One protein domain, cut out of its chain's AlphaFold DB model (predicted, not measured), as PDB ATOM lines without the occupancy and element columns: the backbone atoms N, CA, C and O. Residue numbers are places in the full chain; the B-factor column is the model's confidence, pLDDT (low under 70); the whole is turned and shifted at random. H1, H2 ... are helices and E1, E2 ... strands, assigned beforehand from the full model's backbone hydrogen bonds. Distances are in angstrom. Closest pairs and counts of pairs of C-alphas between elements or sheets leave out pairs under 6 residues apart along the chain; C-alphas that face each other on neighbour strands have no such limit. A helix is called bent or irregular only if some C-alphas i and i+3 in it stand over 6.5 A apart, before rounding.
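Overview. This is residues 188 to 273 of the 274 residues of an uncharacterized protein of Gemmatimonas sp. TET16 (UniProt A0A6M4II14). A curled mixed sheet, E2 E1 E3 E4, wraps partly round H1 on one face, while H3 covers part of the opposite face and H2 lies beside H3. The long, bent hairpin of E3 and E4 runs on beyond the short parallel strands E1 and E2. The 86 printed residues include three named helices and four named strands, in the order E1 H1 E2 H2 E3 E4 H3; E2, E1 and E3 are parallel and E4 is antiparallel to E3. The class is mixed, helices and strands; the whole is compact and rounded, with a radius of gyration of the C-alphas of 11.8 A and spans of 31 by 29 by 21 A.

Arrangement. In the sheet, E1, residues 192 to 195, has E2, residues 218 to 221, as a parallel neighbour, with N 193 and O 218 2.8 A apart. E3, residues 241 to 248, is the parallel neighbour of E1, with N 243 and O 194 2.8 A apart. E4, residues 251 to 258, forms a hairpin with E3, with N 242 and O 257 2.8 A apart and N 248 and O 251 3.0 A apart. E3 bends by 78 degrees at residue 245 and E4 by 71 degrees at residue 254. H1, residues 202 to 214, is on the sheet at a height of 8.7 A, over E1 and E3; its closest C-alphas to E1 are those of Cys 208 and Ser 195, 5.7 A apart. H3, residues 259 to 267, is on the opposite face at a height of 7.8 A; its closest C-alphas to E3 are those of Ala 259 and Met 241, 4.9 A apart. H2, residues 227 to 234, only grazes the sheet and only just touches H3, with 3 pairs of C-alphas within 8 A, the closest those of Ala 227 and Leu 266, 6.8 A apart; they run opposite ways at a shallow tilt of 13 degrees. H1 and H2 are apart. E1, H1, E2 make a strand-helix-strand unit, two parallel neighbour strands with a helix between them in the chain, with a right-handed crossover. E2, H2, E3 make a split one, with E1 between its strands in the sheet, also right-handed. In H2 and H3 every O i to N i+4 pair is within hydrogen-bond range; in H1, 5 of 9 are.

Along the chain. E1 begins at C-alpha 192, (0.404, 31.537, 80.194), and measures 9.7 A; E2 measures 10.5 A. E3 measures 17.5 A, and E4, 20.1 A, begins at C-alpha 251, (20.876, 46.503, 74.161). H1 measures 15.8 A and is only just irregular: C-alphas 208 and 211 are 6.6 A apart. H2 measures 10.8 A; H3, 12.4 A, ends at C-alpha 267, (13.136, 44.905, 90.477).

Size, cuts and confidence. The two C-alphas farthest apart, those of Pro 236 and Thr 250, are 32.4 A apart. The printed part has no cut and no long link. After H3, residues 271 to 272 pair antiparallel with residues 245 to 246 of E3. The mean pLDDT of the printed part is 91.3, and no printed residue is under 70.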
ATOM      1  N   THR A 188       5.356  25.559  76.289       96.81
ATOM      2  CA  THR A 188       4.473  24.396  76.345       96.81
ATOM      3  C   THR A 188       3.000  24.823  76.361       96.81
ATOM      4  O   THR A 188       2.693  25.969  76.692       96.81
ATOM      5  N   PRO A 189       2.051  23.909  76.091       97.50
ATOM      6  CA  PRO A 189       0.626  24.241  76.131       97.50
ATOM      7  C   PRO A 189       0.093  24.687  77.501       97.50
ATOM      8  O   PRO A 189      -0.991  25.260  77.575       97.50
ATOM      9  N   VAL A 190       0.813  24.404  78.595       96.88
ATOM     10  CA  VAL A 190       0.398  24.823  79.945       96.88
ATOM     11  C   VAL A 190       0.839  26.245  80.283       96.88
ATOM     12  O   VAL A 190       0.435  26.770  81.317       96.88
ATOM     13  N   ASP A 191       1.662  26.868  79.436       97.88
ATOM     14  CA  ASP A 191       2.150  28.211  79.688       97.88
ATOM     15  C   ASP A 191       1.063  29.270  79.509       97.88
ATOM     16  O   ASP A 191       0.215  29.214  78.611       97.88
ATOM     17  N   HIS A 192       1.146  30.297  80.348       97.75
ATOM     18  CA  HIS A 192       0.404  31.537  80.194       97.75
ATOM     19  C   HIS A 192       1.398  32.686  80.086       97.75
ATOM     20  O   HIS A 192       2.047  33.076  81.059       97.75
ATOM     21  N   VAL A 193       1.508  33.221  78.875       97.12
ATOM     22  CA  VAL A 193       2.361  34.356  78.549       97.12
ATOM     23  C   VAL A 193       1.578  35.656  78.705       97.12
ATOM     24  O   VAL A 193       0.566  35.879  78.037       97.12
ATOM     25  N   LEU A 194       2.067  36.549  79.560       96.38
ATOM     26  CA  LEU A 194       1.604  37.931  79.635       96.38
ATOM     27  C   LEU A 194       2.492  38.810  78.746       96.38
ATOM     28  O   LEU A 194       3.675  38.976  79.029       96.38
ATOM     29  N   SER A 195       1.937  39.362  77.669       94.25
ATOM     30  CA  SER A 195       2.627  40.296  76.775       94.25
ATOM     31  C   SER A 195       2.425  41.738  77.224       94.25
ATOM     32  O   SER A 195       1.288  42.185  77.380       94.25
ATOM     33  N   LEU A 196       3.527  42.474  77.366       92.69
ATOM     34  CA  LEU A 196       3.535  43.912  77.656       92.69
ATOM     35  C   LEU A 196       3.693  44.788  76.407       92.69
ATOM     36  O   LEU A 196       3.711  46.012  76.509       92.69
ATOM     37  N   LEU A 197       3.896  44.173  75.240       88.56
ATOM     38  CA  LEU A 197       4.227  44.891  74.012       88.56
ATOM     39  C   LEU A 197       3.030  44.991  73.067       88.56
ATOM     40  O   LEU A 197       2.292  44.008  72.912       88.56
ATOM     41  N   PRO A 198       2.874  46.142  72.386       80.88
ATOM     42  CA  PRO A 198       1.909  46.271  71.311       80.88
ATOM     43  C   PRO A 198       2.306  45.359  70.151       80.88
ATOM     44  O   PRO A 198       3.482  45.141  69.858       80.88
ATOM     45  N   CYS A 199       1.305  44.854  69.441       79.31
ATOM     46  CA  CYS A 199       1.517  43.908  68.345       79.31
ATOM     47  C   CYS A 199       1.918  44.572  67.019       79.31
ATOM     48  O   CYS A 199       1.922  43.914  65.984       79.31
ATOM     49  N   SER A 200       2.212  45.875  67.038       86.00
ATOM     50  CA  SER A 200       2.713  46.631  65.887       86.00
ATOM     51  C   SER A 200       4.215  46.444  65.641       86.00
ATOM     52  O   SER A 200       4.716  46.855  64.597       86.00
ATOM     53  N   ASP A 201       4.924  45.817  66.582       88.62
ATOM     54  CA  ASP A 201       6.328  45.423  66.477       88.62
ATOM     55  C   ASP A 201       6.428  43.968  65.960       88.62
ATOM     56  O   ASP A 201       5.870  43.067  66.598       88.62
ATOM     57  N   PRO A 202       7.111  43.696  64.828       91.00
ATOM     58  CA  PRO A 202       7.246  42.346  64.276       91.00
ATOM     59  C   PRO A 202       7.919  41.351  65.226       91.00
ATOM     60  O   PRO A 202       7.523  40.184  65.259       91.00
ATOM     61  N   ASP A 203       8.885  41.800  66.036       91.31
ATOM     62  CA  ASP A 203       9.545  40.936  67.017       91.31
ATOM     63  C   ASP A 203       8.577  40.583  68.151       91.31
ATOM     64  O   ASP A 203       8.514  39.433  68.591       91.31
ATOM     65  N   ALA A 204       7.756  41.545  68.585       91.50
ATOM     66  CA  ALA A 204       6.688  41.295  69.552       91.50
ATOM     67  C   ALA A 204       5.617  40.354  68.984       91.50
ATOM     68  O   ALA A 204       5.171  39.441  69.677       91.50
ATOM     69  N   LEU A 205       5.235  40.514  67.714       94.12
ATOM     70  CA  LEU A 205       4.318  39.594  67.041       94.12
ATOM     71  C   LEU A 205       4.883  38.167  67.018       94.12
ATOM     72  O   LEU A 205       4.155  37.221  67.320       94.12
ATOM     73  N   ALA A 206       6.166  37.995  66.697       95.00
ATOM     74  CA  ALA A 206       6.800  36.683  66.649       95.00
ATOM     75  C   ALA A 206       6.942  36.045  68.044       95.00
ATOM     76  O   ALA A 206       6.547  34.895  68.236       95.00
ATOM     77  N   VAL A 207       7.484  36.782  69.017       94.00
ATOM     78  CA  VAL A 207       7.863  36.251  70.338       94.00
ATOM     79  C   VAL A 207       6.690  36.233  71.316       94.00
ATOM     80  O   VAL A 207       6.497  35.248  72.023       94.00
ATOM     81  N   CYS A 208       5.900  37.305  71.375       93.75
ATOM     82  CA  CYS A 208       4.859  37.465  72.392       93.75
ATOM     83  C   CYS A 208       3.514  36.852  71.981       93.75
ATOM     84  O   CYS A 208       2.681  36.594  72.846       93.75
ATOM     85  N   VAL A 209       3.286  36.636  70.679       95.00
ATOM     86  CA  VAL A 209       2.004  36.135  70.151       95.00
ATOM     87  C   VAL A 209       2.188  34.835  69.377       95.00
ATOM     88  O   VAL A 209       1.640  33.809  69.771       95.00
ATOM     89  N   ALA A 210       2.959  34.839  68.289       96.06
ATOM     90  CA  ALA A 210       3.043  33.684  67.403       96.06
ATOM     91  C   ALA A 210       3.678  32.470  68.094       96.06
ATOM     92  O   ALA A 210       3.119  31.380  68.029       96.06
ATOM     93  N   ALA A 211       4.810  32.653  68.780       97.38
ATOM     94  CA  ALA A 211       5.507  31.583  69.490       97.38
ATOM     95  C   ALA A 211       4.617  30.860  70.523       97.38
ATOM     96  O   ALA A 211       4.411  29.655  70.364       97.38
ATOM     97  N   PRO A 212       4.037  31.537  71.535       97.62
ATOM     98  CA  PRO A 212       3.182  30.864  72.510       97.62
ATOM     99  C   PRO A 212       1.960  30.206  71.877       97.62
ATOM    100  O   PRO A 212       1.657  29.063  72.208       97.62
ATOM    101  N   LEU A 213       1.292  30.858  70.924       97.50
ATOM    102  CA  LEU A 213       0.108  30.263  70.306       97.50
ATOM    103  C   LEU A 213       0.441  29.031  69.450       97.50
ATOM    104  O   LEU A 213      -0.306  28.055  69.489       97.50
ATOM    105  N   MET A 214       1.577  29.035  68.741       96.81
ATOM    106  CA  MET A 214       2.086  27.855  68.026       96.81
ATOM    107  C   MET A 214       2.490  26.717  68.975       96.81
ATOM    108  O   MET A 214       2.444  25.557  68.575       96.81
ATOM    109  N   ALA A 215       2.871  27.029  70.218       97.25
ATOM    110  CA  ALA A 215       3.143  26.044  71.266       97.25
ATOM    111  C   ALA A 215       1.880  25.559  72.005       97.25
ATOM    112  O   ALA A 215       1.992  24.733  72.909       97.25
ATOM    113  N   GLY A 216       0.693  26.068  71.655       97.56
ATOM    114  CA  GLY A 216      -0.564  25.743  72.335       97.56
ATOM    115  C   GLY A 216      -0.805  26.508  73.637       97.56
ATOM    116  O   GLY A 216      -1.754  26.205  74.353       97.56
ATOM    117  N   ALA A 217       0.039  27.489  73.955       98.00
ATOM    118  CA  ALA A 217      -0.028  28.263  75.187       98.00
ATOM    119  C   ALA A 217      -1.136  29.331  75.152       98.00
ATOM    120  O   ALA A 217      -1.716  29.661  74.108       98.00
ATOM    121  N   ARG A 218      -1.405  29.924  76.318       97.56
ATOM    122  CA  ARG A 218      -2.300  31.074  76.479       97.56
ATOM    123  C   ARG A 218      -1.510  32.378  76.427       97.56
ATOM    124  O   ARG A 218      -0.448  32.488  77.028       97.56
ATOM    125  N   VAL A 219      -2.073  33.398  75.790       97.00
ATOM    126  CA  VAL A 219      -1.525  34.757  75.750       97.00
ATOM    127  C   VAL A 219      -2.553  35.749  76.279       97.00
ATOM    128  O   VAL A 219      -3.708  35.742  75.851       97.00
ATOM    129  N   SER A 220      -2.127  36.636  77.174       95.06
ATOM    130  CA  SER A 220      -2.877  37.831  77.581       95.06
ATOM    131  C   SER A 220      -2.044  39.081  77.321       95.06
ATOM    132  O   SER A 220      -0.819  39.011  77.296       95.06
ATOM    133  N   PHE A 221      -2.700  40.230  77.179       93.00
ATOM    134  CA  PHE A 221      -2.027  41.520  77.052       93.00
ATOM    135  C   PHE A 221      -2.211  42.356  78.311       93.00
ATOM    136  O   PHE A 221      -3.267  42.313  78.945       93.00
ATOM    137  N   LEU A 222      -1.187  43.134  78.631       92.38
ATOM    138  CA  LEU A 222      -1.244  44.205  79.609       92.38
ATOM    139  C   LEU A 222      -0.563  45.426  78.996       92.38
ATOM    140  O   LEU A 222       0.545  45.322  78.482       92.38
ATOM    141  N   SER A 223      -1.213  46.582  79.093       89.00
ATOM    142  CA  SER A 223      -0.627  47.885  78.771       89.00
ATOM    143  C   SER A 223      -0.308  48.612  80.089       89.00
ATOM    144  O   SER A 223      -1.118  49.429  80.543       89.00
ATOM    145  N   PRO A 224       0.793  48.252  80.780       89.31
ATOM    146  CA  PRO A 224       1.104  48.781  82.105       89.31
ATOM    147  C   PRO A 224       1.531  50.251  82.031       89.31
ATOM    148  O   PRO A 224       2.159  50.677  81.066       89.31
ATOM    149  N   ARG A 225       1.242  51.025  83.082       87.62
ATOM    150  CA  ARG A 225       1.761  52.395  83.263       87.62
ATOM    151  C   ARG A 225       2.981  52.427  84.179       87.62
ATOM    152  O   ARG A 225       3.689  53.429  84.233       87.62
ATOM    153  N   SER A 226       3.195  51.353  84.928       89.00
ATOM    154  CA  SER A 226       4.249  51.217  85.922       89.00
ATOM    155  C   SER A 226       4.666  49.755  86.089       89.00
ATOM    156  O   SER A 226       3.951  48.836  85.687       89.00
ATOM    157  N   ALA A 227       5.818  49.528  86.724       88.12
ATOM    158  CA  ALA A 227       6.237  48.182  87.112       88.12
ATOM    159  C   ALA A 227       5.278  47.549  88.140       88.12
ATOM    160  O   ALA A 227       5.083  46.336  88.119       88.12
ATOM    161  N   ASP A 228       4.637  48.357  88.988       89.75
ATOM    162  CA  ASP A 228       3.678  47.880  89.989       89.75
ATOM    163  C   ASP A 228       2.418  47.286  89.343       89.75
ATOM    164  O   ASP A 228       1.904  46.274  89.823       89.75
ATOM    165  N   ASP A 229       1.967  47.833  88.207       92.06
ATOM    166  CA  ASP A 229       0.862  47.247  87.431       92.06
ATOM    167  C   ASP A 229       1.217  45.829  86.957       92.06
ATOM    168  O   ASP A 229       0.389  44.917  86.999       92.06
ATOM    169  N   VAL A 230       2.470  45.634  86.531       92.69
ATOM    170  CA  VAL A 230       2.978  44.330  86.086       92.69
ATOM    171  C   VAL A 230       3.066  43.362  87.262       92.69
ATOM    172  O   VAL A 230       2.611  42.229  87.144       92.69
ATOM    173  N   LEU A 231       3.609  43.797  88.403       90.94
ATOM    174  CA  LEU A 231       3.689  42.966  89.605       90.94
ATOM    175  C   LEU A 231       2.297  42.524  90.062       90.94
ATOM    176  O   LEU A 231       2.090  41.331  90.266       90.94
ATOM    177  N   THR A 232       1.338  43.451  90.110       92.75
ATOM    178  CA  THR A 232      -0.067  43.173  90.451       92.75
ATOM    179  C   THR A 232      -0.676  42.123  89.517       92.75
ATOM    180  O   THR A 232      -1.379  41.218  89.961       92.75
ATOM    181  N   ALA A 233      -0.381  42.191  88.215       92.19
ATOM    182  CA  ALA A 233      -0.866  41.211  87.245       92.19
ATOM    183  C   ALA A 233      -0.239  39.811  87.411       92.19
ATOM    184  O   ALA A 233      -0.841  38.824  86.986       92.19
ATOM    185  N   LEU A 234       0.946  39.710  88.025       92.50
ATOM    186  CA  LEU A 234       1.632  38.441  88.295       92.50
ATOM    187  C   LEU A 234       1.219  37.799  89.631       92.50
ATOM    188  O   LEU A 234       1.369  36.587  89.782       92.50
ATOM    189  N   GLU A 235       0.680  38.567  90.584       88.38
ATOM    190  CA  GLU A 235       0.273  38.077  91.916       88.38
ATOM    191  C   GLU A 235      -0.662  36.854  91.909       88.38
ATOM    192  O   GLU A 235      -0.455  35.967  92.741       88.38
ATOM    193  N   PRO A 236      -1.653  36.733  90.999       88.44
ATOM    194  CA  PRO A 236      -2.539  35.571  90.974       88.44
ATOM    195  C   PRO A 236      -1.828  34.242  90.680       88.44
ATOM    196  O   PRO A 236      -2.414  33.187  90.905       88.44
ATOM    197  N   GLY A 237      -0.600  34.276  90.148       87.81
ATOM    198  CA  GLY A 237       0.187  33.081  89.830       87.81
ATOM    199  C   GLY A 237      -0.284  32.293  88.602       87.81
ATOM    200  O   GLY A 237       0.256  31.225  88.343       87.81
ATOM    201  N   ASP A 238      -1.263  32.807  87.846       93.06
ATOM    202  CA  ASP A 238      -1.757  32.187  86.598       93.06
ATOM    203  C   ASP A 238      -0.768  32.399  85.435       93.06
ATOM    204  O   ASP A 238      -0.692  31.585  84.525       93.06
ATOM    205  N   VAL A 239       0.045  33.464  85.489       96.12
ATOM    206  CA  VAL A 239       1.054  33.791  84.471       96.12
ATOM    207  C   VAL A 239       2.341  33.008  84.730       96.12
ATOM    208  O   VAL A 239       3.006  33.221  85.745       96.12
ATOM    209  N   SER A 240       2.742  32.155  83.786       96.31
ATOM    210  CA  SER A 240       4.016  31.424  83.854       96.31
ATOM    211  C   SER A 240       5.180  32.204  83.241       96.31
ATOM    212  O   SER A 240       6.328  32.011  83.648       96.31
ATOM    213  N   MET A 241       4.900  33.115  82.304       96.19
ATOM    214  CA  MET A 241       5.906  33.828  81.513       96.19
ATOM    215  C   MET A 241       5.517  35.296  81.303       96.19
ATOM    216  O   MET A 241       4.377  35.605  80.965       96.19
ATOM    217  N   LEU A 242       6.482  36.208  81.419       96.19
ATOM    218  CA  LEU A 242       6.311  37.626  81.102       96.19
ATOM    219  C   LEU A 242       7.126  37.985  79.858       96.19
ATOM    220  O   LEU A 242       8.355  37.894  79.880       96.19
ATOM    221  N   ALA A 243       6.447  38.423  78.801       94.12
ATOM    222  CA  ALA A 243       7.052  38.876  77.555       94.12
ATOM    223  C   ALA A 243       7.025  40.408  77.464       94.12
ATOM    224  O   ALA A 243       6.005  41.050  77.707       94.12
ATOM    225  N   GLY A 244       8.161  41.006  77.116       92.88
ATOM    226  CA  GLY A 244       8.358  42.451  77.162       92.88
ATOM    227  C   GLY A 244       9.610  42.887  76.411       92.88
ATOM    228  O   GLY A 244      10.315  42.068  75.818       92.88
ATOM    229  N   ARG A 245       9.904  44.189  76.445       92.19
ATOM    230  CA  ARG A 245      11.184  44.724  75.972       92.19
ATOM    231  C   ARG A 245      12.113  44.879  77.166       92.19
ATOM    232  O   ARG A 245      11.774  45.546  78.134       92.19
ATOM    233  N   TRP A 246      13.282  44.261  77.093       90.81
ATOM    234  CA  TRP A 246      14.208  44.161  78.215       90.81
ATOM    235  C   TRP A 246      15.581  44.681  77.829       90.81
ATOM    236  O   TRP A 246      16.065  44.399  76.729       90.81
ATOM    237  N   HIS A 247      16.231  45.398  78.740       89.69
ATOM    238  CA  HIS A 247      17.650  45.696  78.638       89.69
ATOM    239  C   HIS A 247      18.459  44.404  78.734       89.69
ATOM    240  O   HIS A 247      18.269  43.589  79.634       89.69
ATOM    241  N   THR A 248      19.364  44.203  77.778       84.00
ATOM    242  CA  THR A 248      20.305  43.079  77.774       84.00
ATOM    243  C   THR A 248      21.707  43.562  77.451       84.00
ATOM    244  O   THR A 248      21.898  44.723  77.088       84.00
ATOM    245  N   ALA A 249      22.702  42.678  77.559       82.62
ATOM    246  CA  ALA A 249      24.102  43.023  77.303       82.62
ATOM    247  C   ALA A 249      24.340  43.630  75.905       82.62
ATOM    248  O   ALA A 249      25.266  44.415  75.725       82.62
ATOM    249  N   THR A 250      23.494  43.296  74.926       83.88
ATOM    250  CA  THR A 250      23.567  43.795  73.545       83.88
ATOM    251  C   THR A 250      22.576  44.929  73.254       83.88
ATOM    252  O   THR A 250      22.424  45.318  72.100       83.88
ATOM    253  N   GLY A 251      21.894  45.455  74.276       86.94
ATOM    254  CA  GLY A 251      20.876  46.503  74.161       86.94
ATOM    255  C   GLY A 251      19.443  46.015  74.428       86.94
ATOM    256  O   GLY A 251      19.237  44.860  74.819       86.94
ATOM    257  N   PRO A 252      18.437  46.896  74.274       87.38
ATOM    258  CA  PRO A 252      17.031  46.542  74.441       87.38
ATOM    259  C   PRO A 252      16.574  45.529  73.387       87.38
ATOM    260  O   PRO A 252      16.740  45.774  72.194       87.38
ATOM    261  N   ARG A 253      15.952  44.425  73.810       90.19
ATOM    262  CA  ARG A 253      15.379  43.410  72.909       90.19
ATOM    263  C   ARG A 253      14.033  42.904  73.408       90.19
ATOM    264  O   ARG A 253      13.772  42.930  74.611       90.19
ATOM    265  N   VAL A 254      13.202  42.421  72.492       91.50
ATOM    266  CA  VAL A 254      11.996  41.669  72.847       91.50
ATOM    267  C   VAL A 254      12.417  40.301  73.381       91.50
ATOM    268  O   VAL A 254      13.192  39.596  72.740       91.50
ATOM    269  N   ALA A 255      11.955  39.946  74.576       91.19
ATOM    270  CA  ALA A 255      12.230  38.653  75.196       91.19
ATOM    271  C   ALA A 255      11.116  38.272  76.178       91.19
ATOM    272  O   ALA A 255      10.343  39.125  76.625       91.19
ATOM    273  N   ALA A 256      11.075  36.995  76.552       92.38
ATOM    274  CA  ALA A 256      10.223  36.505  77.624       92.38
ATOM    275  C   ALA A 256      11.050  35.812  78.708       92.38
ATOM    276  O   ALA A 256      12.052  35.161  78.417       92.38
ATOM    277  N   TYR A 257      10.614  35.948  79.956       92.50
ATOM    278  CA  TYR A 257      11.215  35.279  81.106       92.50
ATOM    279  C   TYR A 257      10.132  34.575  81.914       92.50
ATOM    280  O   TYR A 257       9.016  35.084  82.021       92.50
ATOM    281  N   GLY A 258      10.480  33.450  82.543       93.88
ATOM    282  CA  GLY A 258       9.604  32.821  83.533       93.88
ATOM    283  C   GLY A 258       9.238  33.810  84.636       93.88
ATOM    284  O   GLY A 258      10.082  34.616  85.033       93.88
ATOM    285  N   ALA A 259       8.005  33.761  85.140       91.69
ATOM    286  CA  ALA A 259       7.438  34.787  86.016       91.69
ATOM    287  C   ALA A 259       8.333  35.125  87.222       91.69
ATOM    288  O   ALA A 259       8.573  36.297  87.508       91.69
ATOM    289  N   THR A 260       8.924  34.123  87.881       90.06
ATOM    290  CA  THR A 260       9.871  34.348  88.987       90.06
ATOM    291  C   THR A 260      11.106  35.131  88.539       90.06
ATOM    292  O   THR A 260      11.476  36.117  89.172       90.06
ATOM    293  N   SER A 261      11.730  34.732  87.425       90.25
ATOM    294  CA  SER A 261      12.882  35.448  86.864       90.25
ATOM    295  C   SER A 261      12.494  36.854  86.416       90.25
ATOM    296  O   SER A 261      13.267  37.787  86.603       90.25
ATOM    297  N   ALA A 262      11.301  37.019  85.850       88.88
ATOM    298  CA  ALA A 262      10.791  38.306  85.410       88.88
ATOM    299  C   ALA A 262      10.623  39.280  86.584       88.88
ATOM    300  O   ALA A 262      11.022  40.433  86.471       88.88
ATOM    301  N   ILE A 263      10.124  38.816  87.736       89.75
ATOM    302  CA  ILE A 263      10.011  39.629  88.960       89.75
ATOM    303  C   ILE A 263      11.383  40.130  89.428       89.75
ATOM    304  O   ILE A 263      11.504  41.285  89.834       89.75
ATOM    305  N   HIS A 264      12.423  39.295  89.355       88.56
ATOM    306  CA  HIS A 264      13.786  39.732  89.669       88.56
ATOM    307  C   HIS A 264      14.268  40.812  88.693       88.56
ATOM    308  O   HIS A 264      14.656  41.892  89.127       88.56
ATOM    309  N   GLN A 265      14.127  40.575  87.387       86.94
ATOM    310  CA  GLN A 265      14.530  41.533  86.348       86.94
ATOM    311  C   GLN A 265      13.770  42.869  86.439       86.94
ATOM    312  O   GLN A 265      14.343  43.933  86.204       86.94
ATOM    313  N   LEU A 266      12.483  42.831  86.799       87.44
ATOM    314  CA  LEU A 266      11.656  44.019  87.033       87.44
ATOM    315  C   LEU A 266      12.204  44.867  88.182       87.44
ATOM    316  O   LEU A 266      12.325  46.082  88.045       87.44
ATOM    317  N   ARG A 267      12.561  44.227  89.302       86.00
ATOM    318  CA  ARG A 267      13.136  44.905  90.477       86.00
ATOM    319  C   ARG A 267      14.507  45.510  90.185       86.00
ATOM    320  O   ARG A 267      14.828  46.558  90.738       86.00
ATOM    321  N   ASP A 268      15.254  44.902  89.270       86.44
ATOM    322  CA  ASP A 268      16.556  45.386  88.802       86.44
ATOM    323  C   ASP A 268      16.443  46.459  87.696       86.44
ATOM    324  O   ASP A 268      17.449  46.851  87.095       86.44
ATOM    325  N   GLY A 269      15.226  46.933  87.395       81.75
ATOM    326  CA  GLY A 269      14.975  48.005  86.428       81.75
ATOM    327  C   GLY A 269      15.273  47.624  84.976       81.75
ATOM    328  O   GLY A 269      15.537  48.499  84.155       81.75
ATOM    329  N   GLN A 270      15.264  46.329  84.643       85.50
ATOM    330  CA  GLN A 270      15.627  45.851  83.304       85.50
ATOM    331  C   GLN A 270      14.473  45.920  82.295       85.50
ATOM    332  O   GLN A 270      14.716  45.783  81.095       85.50
ATOM    333  N   LEU A 271      13.226  46.112  82.741       86.38
ATOM    334  CA  LEU A 271      12.083  46.252  81.838       86.38
ATOM    335  C   LEU A 271      12.034  47.663  81.239       86.38
ATOM    336  O   LEU A 271      12.025  48.659  81.958       86.38
ATOM    337  N   VAL A 272      11.908  47.725  79.916       83.50
ATOM    338  CA  VAL A 272      11.600  48.943  79.168       83.50
ATOM    339  C   VAL A 272      10.087  49.020  78.999       83.50
ATOM    340  O   VAL A 272       9.504  48.245  78.238       83.50
ATOM    341  N   LEU A 273       9.452  49.939  79.722       77.38
ATOM    342  CA  LEU A 273       8.043  50.267  79.515       77.38
ATOM    343  C   LEU A 273       7.899  51.131  78.255       77.38
ATOM    344  O   LEU A 273       8.756  51.976  77.987       77.38
TER     345      LEU A 273